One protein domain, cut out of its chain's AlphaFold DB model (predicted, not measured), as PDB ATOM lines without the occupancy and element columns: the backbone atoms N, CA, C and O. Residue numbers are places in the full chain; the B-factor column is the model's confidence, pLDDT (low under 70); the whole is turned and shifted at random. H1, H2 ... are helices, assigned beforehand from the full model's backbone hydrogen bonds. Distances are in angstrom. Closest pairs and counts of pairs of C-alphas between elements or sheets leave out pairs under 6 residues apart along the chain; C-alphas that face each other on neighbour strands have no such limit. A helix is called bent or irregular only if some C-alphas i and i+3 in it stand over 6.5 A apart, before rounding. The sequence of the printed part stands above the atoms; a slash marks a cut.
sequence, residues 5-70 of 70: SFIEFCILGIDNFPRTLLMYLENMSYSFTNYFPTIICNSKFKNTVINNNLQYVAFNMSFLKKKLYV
ATOM      1  N   SER A   5       6.299 -12.482 -54.055       95.31
ATOM      2  CA  SER A   5       5.511 -12.810 -55.252       95.31
ATOM      3  C   SER A   5       5.151 -14.296 -55.359       95.31
ATOM      4  O   SER A   5       4.097 -14.648 -55.887       95.31
ATOM      5  N   PHE A   6       6.016 -15.188 -54.864       95.50
ATOM      6  CA  PHE A   6       5.719 -16.620 -54.815       95.50
ATOM      7  C   PHE A   6       4.682 -16.943 -53.731       95.50
ATOM      8  O   PHE A   6       3.793 -17.766 -53.951       95.50
ATOM      9  N   ILE A   7       4.757 -16.273 -52.580       95.69
ATOM     10  CA  ILE A   7       3.768 -16.416 -51.505       95.69
ATOM     11  C   ILE A   7       2.404 -15.878 -51.941       95.69
ATOM     12  O   ILE A   7       1.404 -16.566 -51.757       95.69
ATOM     13  N   GLU A   8       2.352 -14.709 -52.579       95.81
ATOM     14  CA  GLU A   8       1.115 -14.152 -53.139       95.81
ATOM     15  C   GLU A   8       0.475 -15.113 -54.142       95.81
ATOM     16  O   GLU A   8      -0.725 -15.353 -54.076       95.81
ATOM     17  N   PHE A   9       1.271 -15.740 -55.013       94.12
ATOM     18  CA  PHE A   9       0.774 -16.782 -55.911       94.12
ATOM     19  C   PHE A   9       0.163 -17.975 -55.158       94.12
ATOM     20  O   PHE A   9      -0.911 -18.446 -55.534       94.12
ATOM     21  N   CYS A  10       0.813 -18.444 -54.087       94.31
ATOM     22  CA  CYS A  10       0.299 -19.542 -53.267       94.31
ATOM     23  C   CYS A  10      -1.010 -19.183 -52.546       94.31
ATOM     24  O   CYS A  10      -1.883 -20.038 -52.430       94.31
ATOM     25  N   ILE A  11      -1.139 -17.944 -52.054       94.44
ATOM     26  CA  ILE A  11      -2.302 -17.479 -51.279       94.44
ATOM     27  C   ILE A  11      -3.482 -17.156 -52.191       94.44
ATOM     28  O   ILE A  11      -4.601 -17.589 -51.929       94.44
ATOM     29  N   LEU A  12      -3.238 -16.391 -53.257       92.50
ATOM     30  CA  LEU A  12      -4.288 -15.967 -54.181       92.50
ATOM     31  C   LEU A  12      -4.855 -17.149 -54.967       92.50
ATOM     32  O   LEU A  12      -5.996 -17.077 -55.410       92.50
ATOM     33  N   GLY A  13      -4.074 -18.226 -55.138       79.75
ATOM     34  CA  GLY A  13      -4.539 -19.435 -55.808       79.75
ATOM     35  C   GLY A  13      -5.037 -19.146 -57.221       79.75
ATOM     36  O   GLY A  13      -6.082 -19.657 -57.610       79.75
ATOM     37  N   ILE A  14      -4.310 -18.288 -57.959       76.19
ATOM     38  CA  ILE A  14      -4.646 -17.903 -59.345       76.19
ATOM     39  C   ILE A  14      -4.884 -19.158 -60.196       76.19
ATOM     40  O   ILE A  14      -5.807 -19.195 -61.002       76.19
ATOM     41  N   ASP A  15      -4.083 -20.195 -59.948       81.19
ATOM     42  CA  ASP A  15      -4.316 -21.545 -60.438       81.19
ATOM     43  C   ASP A  15      -4.886 -22.413 -59.308       81.19
ATOM     44  O   ASP A  15      -4.536 -22.246 -58.139       81.19
ATOM     45  N   ASN A  16      -5.693 -23.425 -59.639       91.12
ATOM     46  CA  ASN A  16      -6.201 -24.368 -58.633       91.12
ATOM     47  C   ASN A  16      -5.090 -25.197 -57.965       91.12
ATOM     48  O   ASN A  16      -5.299 -25.764 -56.895       91.12
ATOM     49  N   PHE A  17      -3.905 -25.272 -58.578       94.25
ATOM     50  CA  PHE A  17      -2.847 -26.192 -58.179       94.25
ATOM     51  C   PHE A  17      -2.338 -25.994 -56.736       94.25
ATOM     52  O   PHE A  17      -2.379 -26.976 -55.991       94.25
ATOM     53  N   PRO A  18      -1.938 -24.786 -56.272       95.25
ATOM     54  CA  PRO A  18      -1.591 -24.553 -54.868       95.25
ATOM     55  C   PRO A  18      -2.667 -25.019 -53.884       95.25
ATOM     56  O   PRO A  18      -2.369 -25.721 -52.921       95.25
ATOM     57  N   ARG A  19      -3.938 -24.699 -54.158       94.44
ATOM     58  CA  ARG A  19      -5.060 -25.053 -53.282       94.44
ATOM     59  C   ARG A  19      -5.317 -26.560 -53.260       94.44
ATOM     60  O   ARG A  19      -5.493 -27.129 -52.186       94.44
ATOM     61  N   THR A  20      -5.314 -27.218 -54.417       94.81
ATOM     62  CA  THR A  20      -5.480 -28.675 -54.505       94.81
ATOM     63  C   THR A  20      -4.339 -29.403 -53.805       94.81
ATOM     64  O   THR A  20      -4.584 -30.345 -53.053       94.81
ATOM     65  N   LEU A  21      -3.098 -28.953 -54.002       95.50
ATOM     66  CA  LEU A  21      -1.942 -29.565 -53.360       95.50
ATOM     67  C   LEU A  21      -1.956 -29.359 -51.838       95.50
ATOM     68  O   LEU A  21      -1.567 -30.267 -51.108       95.50
ATOM     69  N   LEU A  22      -2.434 -28.205 -51.359       94.69
ATOM     70  CA  LEU A  22      -2.569 -27.929 -49.928       94.69
ATOM     71  C   LEU A  22      -3.528 -28.928 -49.274       94.69
ATOM     72  O   LEU A  22      -3.160 -29.564 -48.292       94.69
ATOM     73  N   MET A  23      -4.708 -29.128 -49.872       94.25
ATOM     74  CA  MET A  23      -5.688 -30.118 -49.405       94.25
ATOM     75  C   MET A  23      -5.134 -31.547 -49.460       94.25
ATOM     76  O   MET A  23      -5.366 -32.343 -48.555       94.25
ATOM     77  N   TYR A  24      -4.385 -31.884 -50.514       95.19
ATOM     78  CA  TYR A  24      -3.784 -33.211 -50.663       95.19
ATOM     79  C   TYR A  24      -2.712 -33.493 -49.596       95.19
ATOM     80  O   TYR A  24      -2.623 -34.610 -49.086       95.19
ATOM     81  N   LEU A  25      -1.899 -32.491 -49.251       96.50
ATOM     82  CA  LEU A  25      -0.797 -32.637 -48.299       96.50
ATOM     83  C   LEU A  25      -1.194 -32.361 -46.840       96.50
ATOM     84  O   LEU A  25      -0.369 -32.599 -45.962       96.50
ATOM     85  N   GLU A  26      -2.407 -31.884 -46.548       95.31
ATOM     86  CA  GLU A  26      -2.850 -31.528 -45.186       95.31
ATOM     87  C   GLU A  26      -2.684 -32.687 -44.187       95.31
ATOM     88  O   GLU A  26      -2.222 -32.486 -43.067       95.31
ATOM     89  N   ASN A  27      -2.965 -33.917 -44.626       92.19
ATOM     90  CA  ASN A  27      -2.888 -35.122 -43.794       92.19
ATOM     91  C   ASN A  27      -1.601 -35.940 -44.008       92.19
ATOM     92  O   ASN A  27      -1.507 -37.085 -43.562       92.19
ATOM     93  N   MET A  28      -0.605 -35.382 -44.704       94.44
ATOM     94  CA  MET A  28       0.648 -36.072 -45.006       94.44
ATOM     95  C   MET A  28       1.756 -35.706 -44.017       94.44
ATOM     96  O   MET A  28       1.950 -34.547 -43.642       94.44
ATOM     97  N   SER A  29       2.566 -36.704 -43.655       92.25
ATOM     98  CA  SER A  29       3.838 -36.453 -42.972       92.25
ATOM     99  C   SER A  29       4.713 -35.546 -43.837       92.25
ATOM    100  O   SER A  29       4.727 -35.689 -45.058       92.25
ATOM    101  N   TYR A  30       5.458 -34.628 -43.214       90.56
ATOM    102  CA  TYR A  30       6.383 -33.738 -43.927       90.56
ATOM    103  C   TYR A  30       5.710 -32.807 -44.961       90.56
ATOM    104  O   TYR A  30       6.360 -32.291 -45.866       90.56
ATOM    105  N   SER A  31       4.415 -32.513 -44.791       93.25
ATOM    106  CA  SER A  31       3.632 -31.634 -45.674       93.25
ATOM    107  C   SER A  31       4.354 -30.331 -46.048       93.25
ATOM    108  O   SER A  31       4.513 -30.019 -47.227       93.25
ATOM    109  N   PHE A  32       4.914 -29.620 -45.064       87.12
ATOM    110  CA  PHE A  32       5.622 -28.355 -45.289       87.12
ATOM    111  C   PHE A  32       6.857 -28.497 -46.191       87.12
ATOM    112  O   PHE A  32       7.089 -27.663 -47.070       87.12
ATOM    113  N   THR A  33       7.650 -29.555 -46.000       92.25
ATOM    114  CA  THR A  33       8.861 -29.784 -46.803       92.25
ATOM    115  C   THR A  33       8.540 -30.237 -48.220       92.25
ATOM    116  O   THR A  33       9.380 -30.091 -49.100       92.25
ATOM    117  N   ASN A  34       7.333 -30.747 -48.463       94.56
ATOM    118  CA  ASN A  34       6.908 -31.234 -49.770       94.56
ATOM    119  C   ASN A  34       6.095 -30.185 -50.544       94.56
ATOM    120  O   ASN A  34       6.217 -30.106 -51.766       94.56
ATOM    121  N   TYR A  35       5.317 -29.347 -49.856       96.19
ATOM    122  CA  TYR A  35       4.402 -28.381 -50.464       96.19
ATOM    123  C   TYR A  35       5.127 -27.342 -51.331       96.19
ATOM    124  O   TYR A  35       4.940 -27.307 -52.548       96.19
ATOM    125  N   PHE A  36       6.006 -26.525 -50.738       95.62
ATOM    126  CA  PHE A  36       6.644 -25.422 -51.467       95.62
ATOM    127  C   PHE A  36       7.547 -25.876 -52.624       95.62
ATOM    128  O   PHE A  36       7.425 -25.292 -53.705       95.62
ATOM    129  N   PRO A  37       8.399 -26.912 -52.472       95.62
ATOM    130  CA  PRO A  37       9.194 -27.424 -53.588       95.62
ATOM    131  C   PRO A  37       8.332 -27.952 -54.738       95.62
ATOM    132  O   PRO A  37       8.654 -27.737 -55.903       95.62
ATOM    133  N   THR A  38       7.199 -28.588 -54.433       96.19
ATOM    134  CA  THR A  38       6.293 -29.096 -55.470       96.19
ATOM    135  C   THR A  38       5.623 -27.953 -56.232       96.19
ATOM    136  O   THR A  38       5.570 -27.998 -57.460       96.19
ATOM    137  N   ILE A  39       5.168 -26.896 -55.547       96.25
ATOM    138  CA  ILE A  39       4.562 -25.736 -56.222       96.25
ATOM    139  C   ILE A  39       5.574 -24.999 -57.087       96.25
ATOM    140  O   ILE A  39       5.291 -24.696 -58.247       96.25
ATOM    141  N   ILE A  40       6.753 -24.698 -56.545       95.56
ATOM    142  CA  ILE A  40       7.728 -23.878 -57.265       95.56
ATOM    143  C   ILE A  40       8.241 -24.591 -58.523       95.56
ATOM    144  O   ILE A  40       8.354 -23.957 -59.569       95.56
ATOM    145  N   CYS A  41       8.440 -25.913 -58.469       95.25
ATOM    146  CA  CYS A  41       8.886 -26.707 -59.617       95.25
ATOM    147  C   CYS A  41       7.811 -26.882 -60.704       95.25
ATOM    148  O   CYS A  41       8.161 -27.063 -61.868       95.25
ATOM    149  N   ASN A  42       6.524 -26.811 -60.348       94.94
ATOM    150  CA  ASN A  42       5.396 -27.037 -61.266       94.94
ATOM    151  C   ASN A  42       4.620 -25.754 -61.610       94.94
ATOM    152  O   ASN A  42       3.480 -25.815 -62.058       94.94
ATOM    153  N   SER A  43       5.218 -24.582 -61.403       93.81
ATOM    154  CA  SER A  43       4.595 -23.291 -61.707       93.81
ATOM    155  C   SER A  43       5.518 -22.415 -62.551       93.81
ATOM    156  O   SER A  43       6.659 -22.770 -62.860       93.81
ATOM    157  N   LYS A  44       5.045 -21.210 -62.889       93.75
ATOM    158  CA  LYS A  44       5.835 -20.183 -63.588       93.75
ATOM    159  C   LYS A  44       7.146 -19.800 -62.879       93.75
ATOM    160  O   LYS A  44       8.015 -19.198 -63.500       93.75
ATOM    161  N   PHE A  45       7.306 -20.161 -61.605       94.88
ATOM    162  CA  PHE A  45       8.487 -19.869 -60.792       94.88
ATOM    163  C   PHE A  45       9.600 -20.927 -60.899       94.88
ATOM    164  O   PHE A  45      10.633 -20.778 -60.252       94.88
ATOM    165  N   LYS A  46       9.464 -21.973 -61.732       95.31
ATOM    166  CA  LYS A  46      10.465 -23.061 -61.801       95.31
ATOM    167  C   LYS A  46      11.896 -22.576 -62.077       95.31
ATOM    168  O   LYS A  46      12.854 -23.143 -61.568       95.31
ATOM    169  N   ASN A  47      12.042 -21.507 -62.863       96.81
ATOM    170  CA  ASN A  47      13.346 -20.966 -63.251       96.81
ATOM    171  C   ASN A  47      13.997 -20.117 -62.142       96.81
ATOM    172  O   ASN A  47      15.146 -19.718 -62.290       96.81
ATOM    173  N   THR A  48      13.289 -19.832 -61.043       96.31
ATOM    174  CA  THR A  48      13.823 -19.083 -59.892       96.31
ATOM    175  C   THR A  48      14.277 -19.999 -58.753       96.31
ATOM    176  O   THR A  48      14.587 -19.519 -57.664       96.31
ATOM    177  N   VAL A  49      14.263 -21.320 -58.959       96.25
ATOM    178  CA  VAL A  49      14.608 -22.303 -57.926       96.25
ATOM    179  C   VAL A  49      16.115 -22.336 -57.702       96.25
ATOM    180  O   VAL A  49      16.896 -22.541 -58.627       96.25
ATOM    181  N   ILE A  50      16.512 -22.209 -56.438       95.88
ATOM    182  CA  ILE A  50      17.874 -22.460 -55.967       95.88
ATOM    183  C   ILE A  50      17.802 -23.677 -55.048       95.88
ATOM    184  O   ILE A  50      17.097 -23.648 -54.040       95.88
ATOM    185  N   ASN A  51      18.524 -24.750 -55.382       94.56
ATOM    186  CA  ASN A  51      18.522 -26.006 -54.620       94.56
ATOM    187  C   ASN A  51      19.393 -25.922 -53.350       94.56
ATOM    188  O   ASN A  51      20.309 -26.717 -53.142       94.56
ATOM    189  N   ASN A  52      19.162 -24.899 -52.532       93.75
ATOM    190  CA  ASN A  52      19.809 -24.711 -51.242       93.75
ATOM    191  C   ASN A  52      18.902 -23.846 -50.355       93.75
ATOM    192  O   ASN A  52      18.468 -22.769 -50.764       93.75
ATOM    193  N   ASN A  53      18.615 -24.303 -49.136       92.38
ATOM    194  CA  ASN A  53      17.785 -23.577 -48.174       92.38
ATOM    195  C   ASN A  53      18.589 -22.661 -47.229       92.38
ATOM    196  O   ASN A  53      17.971 -21.994 -46.398       92.38
ATOM    197  N   LEU A  54      19.922 -22.598 -47.379       94.81
ATOM    198  CA  LEU A  54      20.867 -21.806 -46.572       94.81
ATOM    199  C   LEU A  54      20.922 -22.209 -45.090       94.81
ATOM    200  O   LEU A  54      21.434 -21.461 -44.259       94.81
ATOM    201  N   GLN A  55      20.402 -23.387 -44.748       92.44
ATOM    202  CA  GLN A  55      20.411 -23.901 -43.385       92.44
ATOM    203  C   GLN A  55      21.466 -24.995 -43.255       92.44
ATOM    204  O   GLN A  55      21.479 -25.962 -44.014       92.44
ATOM    205  N   TYR A  56      22.338 -24.862 -42.256       93.00
ATOM    206  CA  TYR A  56      23.217 -25.948 -41.848       93.00
ATOM    207  C   TYR A  56      22.473 -26.862 -40.869       93.00
ATOM    208  O   TYR A  56      21.978 -26.402 -39.840       93.00
ATOM    209  N   VAL A  57      22.407 -28.156 -41.182       89.12
ATOM    210  CA  VAL A  57      21.823 -29.177 -40.305       89.12
ATOM    211  C   VAL A  57      22.871 -30.251 -40.036       89.12
ATOM    212  O   VAL A  57      23.289 -30.968 -40.944       89.12
ATOM    213  N   ALA A  58      23.288 -30.372 -38.776       88.88
ATOM    214  CA  ALA A  58      24.177 -31.437 -38.328       88.88
ATOM    215  C   ALA A  58      23.359 -32.704 -38.040       88.88
ATOM    216  O   ALA A  58      22.774 -32.864 -36.969       88.88
ATOM    217  N   PHE A  59      23.302 -33.616 -39.008       83.00
ATOM    218  CA  PHE A  59      22.636 -34.901 -38.814       83.00
ATOM    219  C   PHE A  59      23.515 -35.836 -37.980       83.00
ATOM    220  O   PHE A  59      24.555 -36.309 -38.435       83.00
ATOM    221  N   ASN A  60      23.083 -36.151 -36.757       80.50
ATOM    222  CA  ASN A  60      23.709 -37.216 -35.982       80.50
ATOM    223  C   ASN A  60      23.227 -38.582 -36.503       80.50
ATOM    224  O   ASN A  60      22.106 -39.019 -36.240       80.50
ATOM    225  N   MET A  61      24.101 -39.278 -37.231       66.56
ATOM    226  CA  MET A  61      23.820 -40.574 -37.862       66.56
ATOM    227  C   MET A  61      23.624 -41.742 -36.877       66.56
ATOM    228  O   MET A  61      23.323 -42.859 -37.300       66.56
ATOM    229  N   SER A  62      23.740 -41.520 -35.564       66.12
ATOM    230  CA  SER A  62      23.431 -42.543 -34.550       66.12
ATOM    231  C   SER A  62      21.997 -43.091 -34.659       66.12
ATOM    232  O   SER A  62      21.783 -44.281 -34.417       66.12
ATOM    233  N   PHE A  63      21.034 -42.282 -35.116       58.41
ATOM    234  CA  PHE A  63      19.648 -42.716 -35.350       58.41
ATOM    235  C   PHE A  63      19.514 -43.692 -36.539       58.41
ATOM    236  O   PHE A  63      18.680 -44.595 -36.512       58.41
ATOM    237  N   LEU A  64      20.378 -43.568 -37.555       58.06
ATOM    238  CA  LEU A  64      20.420 -44.463 -38.722       58.06
ATOM    239  C   LEU A  64      20.989 -45.843 -38.374       58.06
ATOM    240  O   LEU A  64      20.494 -46.844 -38.886       58.06
ATOM    241  N   LYS A  65      21.958 -45.922 -37.448       51.75
ATOM    242  CA  LYS A  65      22.442 -47.215 -36.935       51.75
ATOM    243  C   LYS A  65      21.318 -47.992 -36.250       51.75
ATOM    244  O   LYS A  65      21.142 -49.166 -36.531       51.75
ATOM    245  N   LYS A  66      20.495 -47.347 -35.419       51.16
ATOM    246  CA  LYS A  66      19.441 -48.038 -34.654       51.16
ATOM    247  C   LYS A  66      18.338 -48.665 -35.525       51.16
ATOM    248  O   LYS A  66      17.707 -49.609 -35.077       51.16
ATOM    249  N   LYS A  67      18.129 -48.173 -36.753       49.00
ATOM    250  CA  LYS A  67      17.132 -48.696 -37.707       49.00
ATOM    251  C   LYS A  67      17.668 -49.814 -38.618       49.00
ATOM    252  O   LYS A  67      16.877 -50.493 -39.250       49.00
ATOM    253  N   LEU A  68      18.993 -49.978 -38.699       52.62
ATOM    254  CA  LEU A  68      19.670 -51.032 -39.473       52.62
ATOM    255  C   LEU A  68      19.935 -52.309 -38.655       52.62
ATOM    256  O   LEU A  68      20.237 -53.342 -39.238       52.62
ATOM    257  N   TYR A  69      19.834 -52.235 -37.323       50.69
ATOM    258  CA  TYR A  69      19.997 -53.368 -36.399       50.69
ATOM    259  C   TYR A  69      18.669 -53.799 -35.737       50.69
ATOM    260  O   TYR A  69      18.695 -54.371 -34.648       50.69
ATOM    261  N   VAL A  70      17.523 -53.499 -36.362       48.47
ATOM    262  CA  VAL A  70      16.197 -54.042 -36.006       48.47
ATOM    263  C   VAL A  70      15.648 -54.787 -37.207       48.47
ATOM    264  O   VAL A  70      15.729 -54.206 -38.313       48.47
TER     265      VAL A  70
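This is residues 5 to 70 of the 70 residues of an uncharacterized protein of Gossypium davidsonii (UniProt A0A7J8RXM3). A small head of three helices has a long arm sticking out from it, and the arm ends in a short fourth helix far from the rest. In the head, H3, the longest helix by residues, is side by side with H2 as a helical hairpin, and H1 crosses the open end of that hairpin; residues 52 to 70, of which 62 to 68 belong to H4, are the arm and stand free. The printed part has 66 residues with four named helices, in the order H1, H2, H3, H4, and no named strand, an all helix class. The whole is only just loose, close to extended, with a radius of gyration of the C-alphas of 16.1 A, and its flat outline spans 48 by 27 by 15 A.

Find C-alpha 31 at (3.632, -31.634, -45.674); from there H3, residues 31 to 41, runs 15.7 A to C-alpha 41. H3 is irregular, but only just: C-alphas 33 and 36 are 6.8 A apart. Before it, look for H2 at residues 16 to 25, 14.3 A long. H1, residues 5 to 12, begins at C-alpha 5 at (5.511, -12.810, -55.252) and is 10.4 A long. Last comes H4, residues 62 to 68, 10.5 A long, ending at C-alpha 68 at (19.670, -51.032, -39.473).

Start at H3 and H2, which touch and form a hairpin; their closest C-alphas are those of Leu 25 and Ser 31, 5.2 A apart. Their lines stand at a shallow tilt of 27 degrees, and they run opposite ways. Go on to H1, which only just touches H2, with 3 pairs of C-alphas within 8 A, and only at the corner by their link; the closest C-alphas are those of Cys 10 and Pro 18, 5.6 A apart. H1 and H2 are about perpendicular, at 81 degrees. H1 and H3 are close but not clearly touching, with the closest C-alphas, those of Phe 6 and Ile 40, 7.9 A apart; they run opposite ways at a steep tilt of 67 degrees. H4 is apart from H1, H2 and H3. In the backbones of H1 and H2, every O i to N i+4 pair is within hydrogen-bond range, against 5 of 7 in H3 and 2 of 3 in H4.

Look at Ile 14 and Tyr 69 for the two C-alphas farthest apart, 48.9 A. Without the stretch that stands free, the body of 47 residues spans 28 by 25 by 14 A. The links from H1 to H2 and from H2 to H3 are tight, and the link from H3 to H4, residues 42 to 61, is long. The printed part has no cut. In the B-factor column the mean pLDDT of the printed part is 87.2, and you will find residues 61 to 70 of this model under 70, with a mean of 55 in H4.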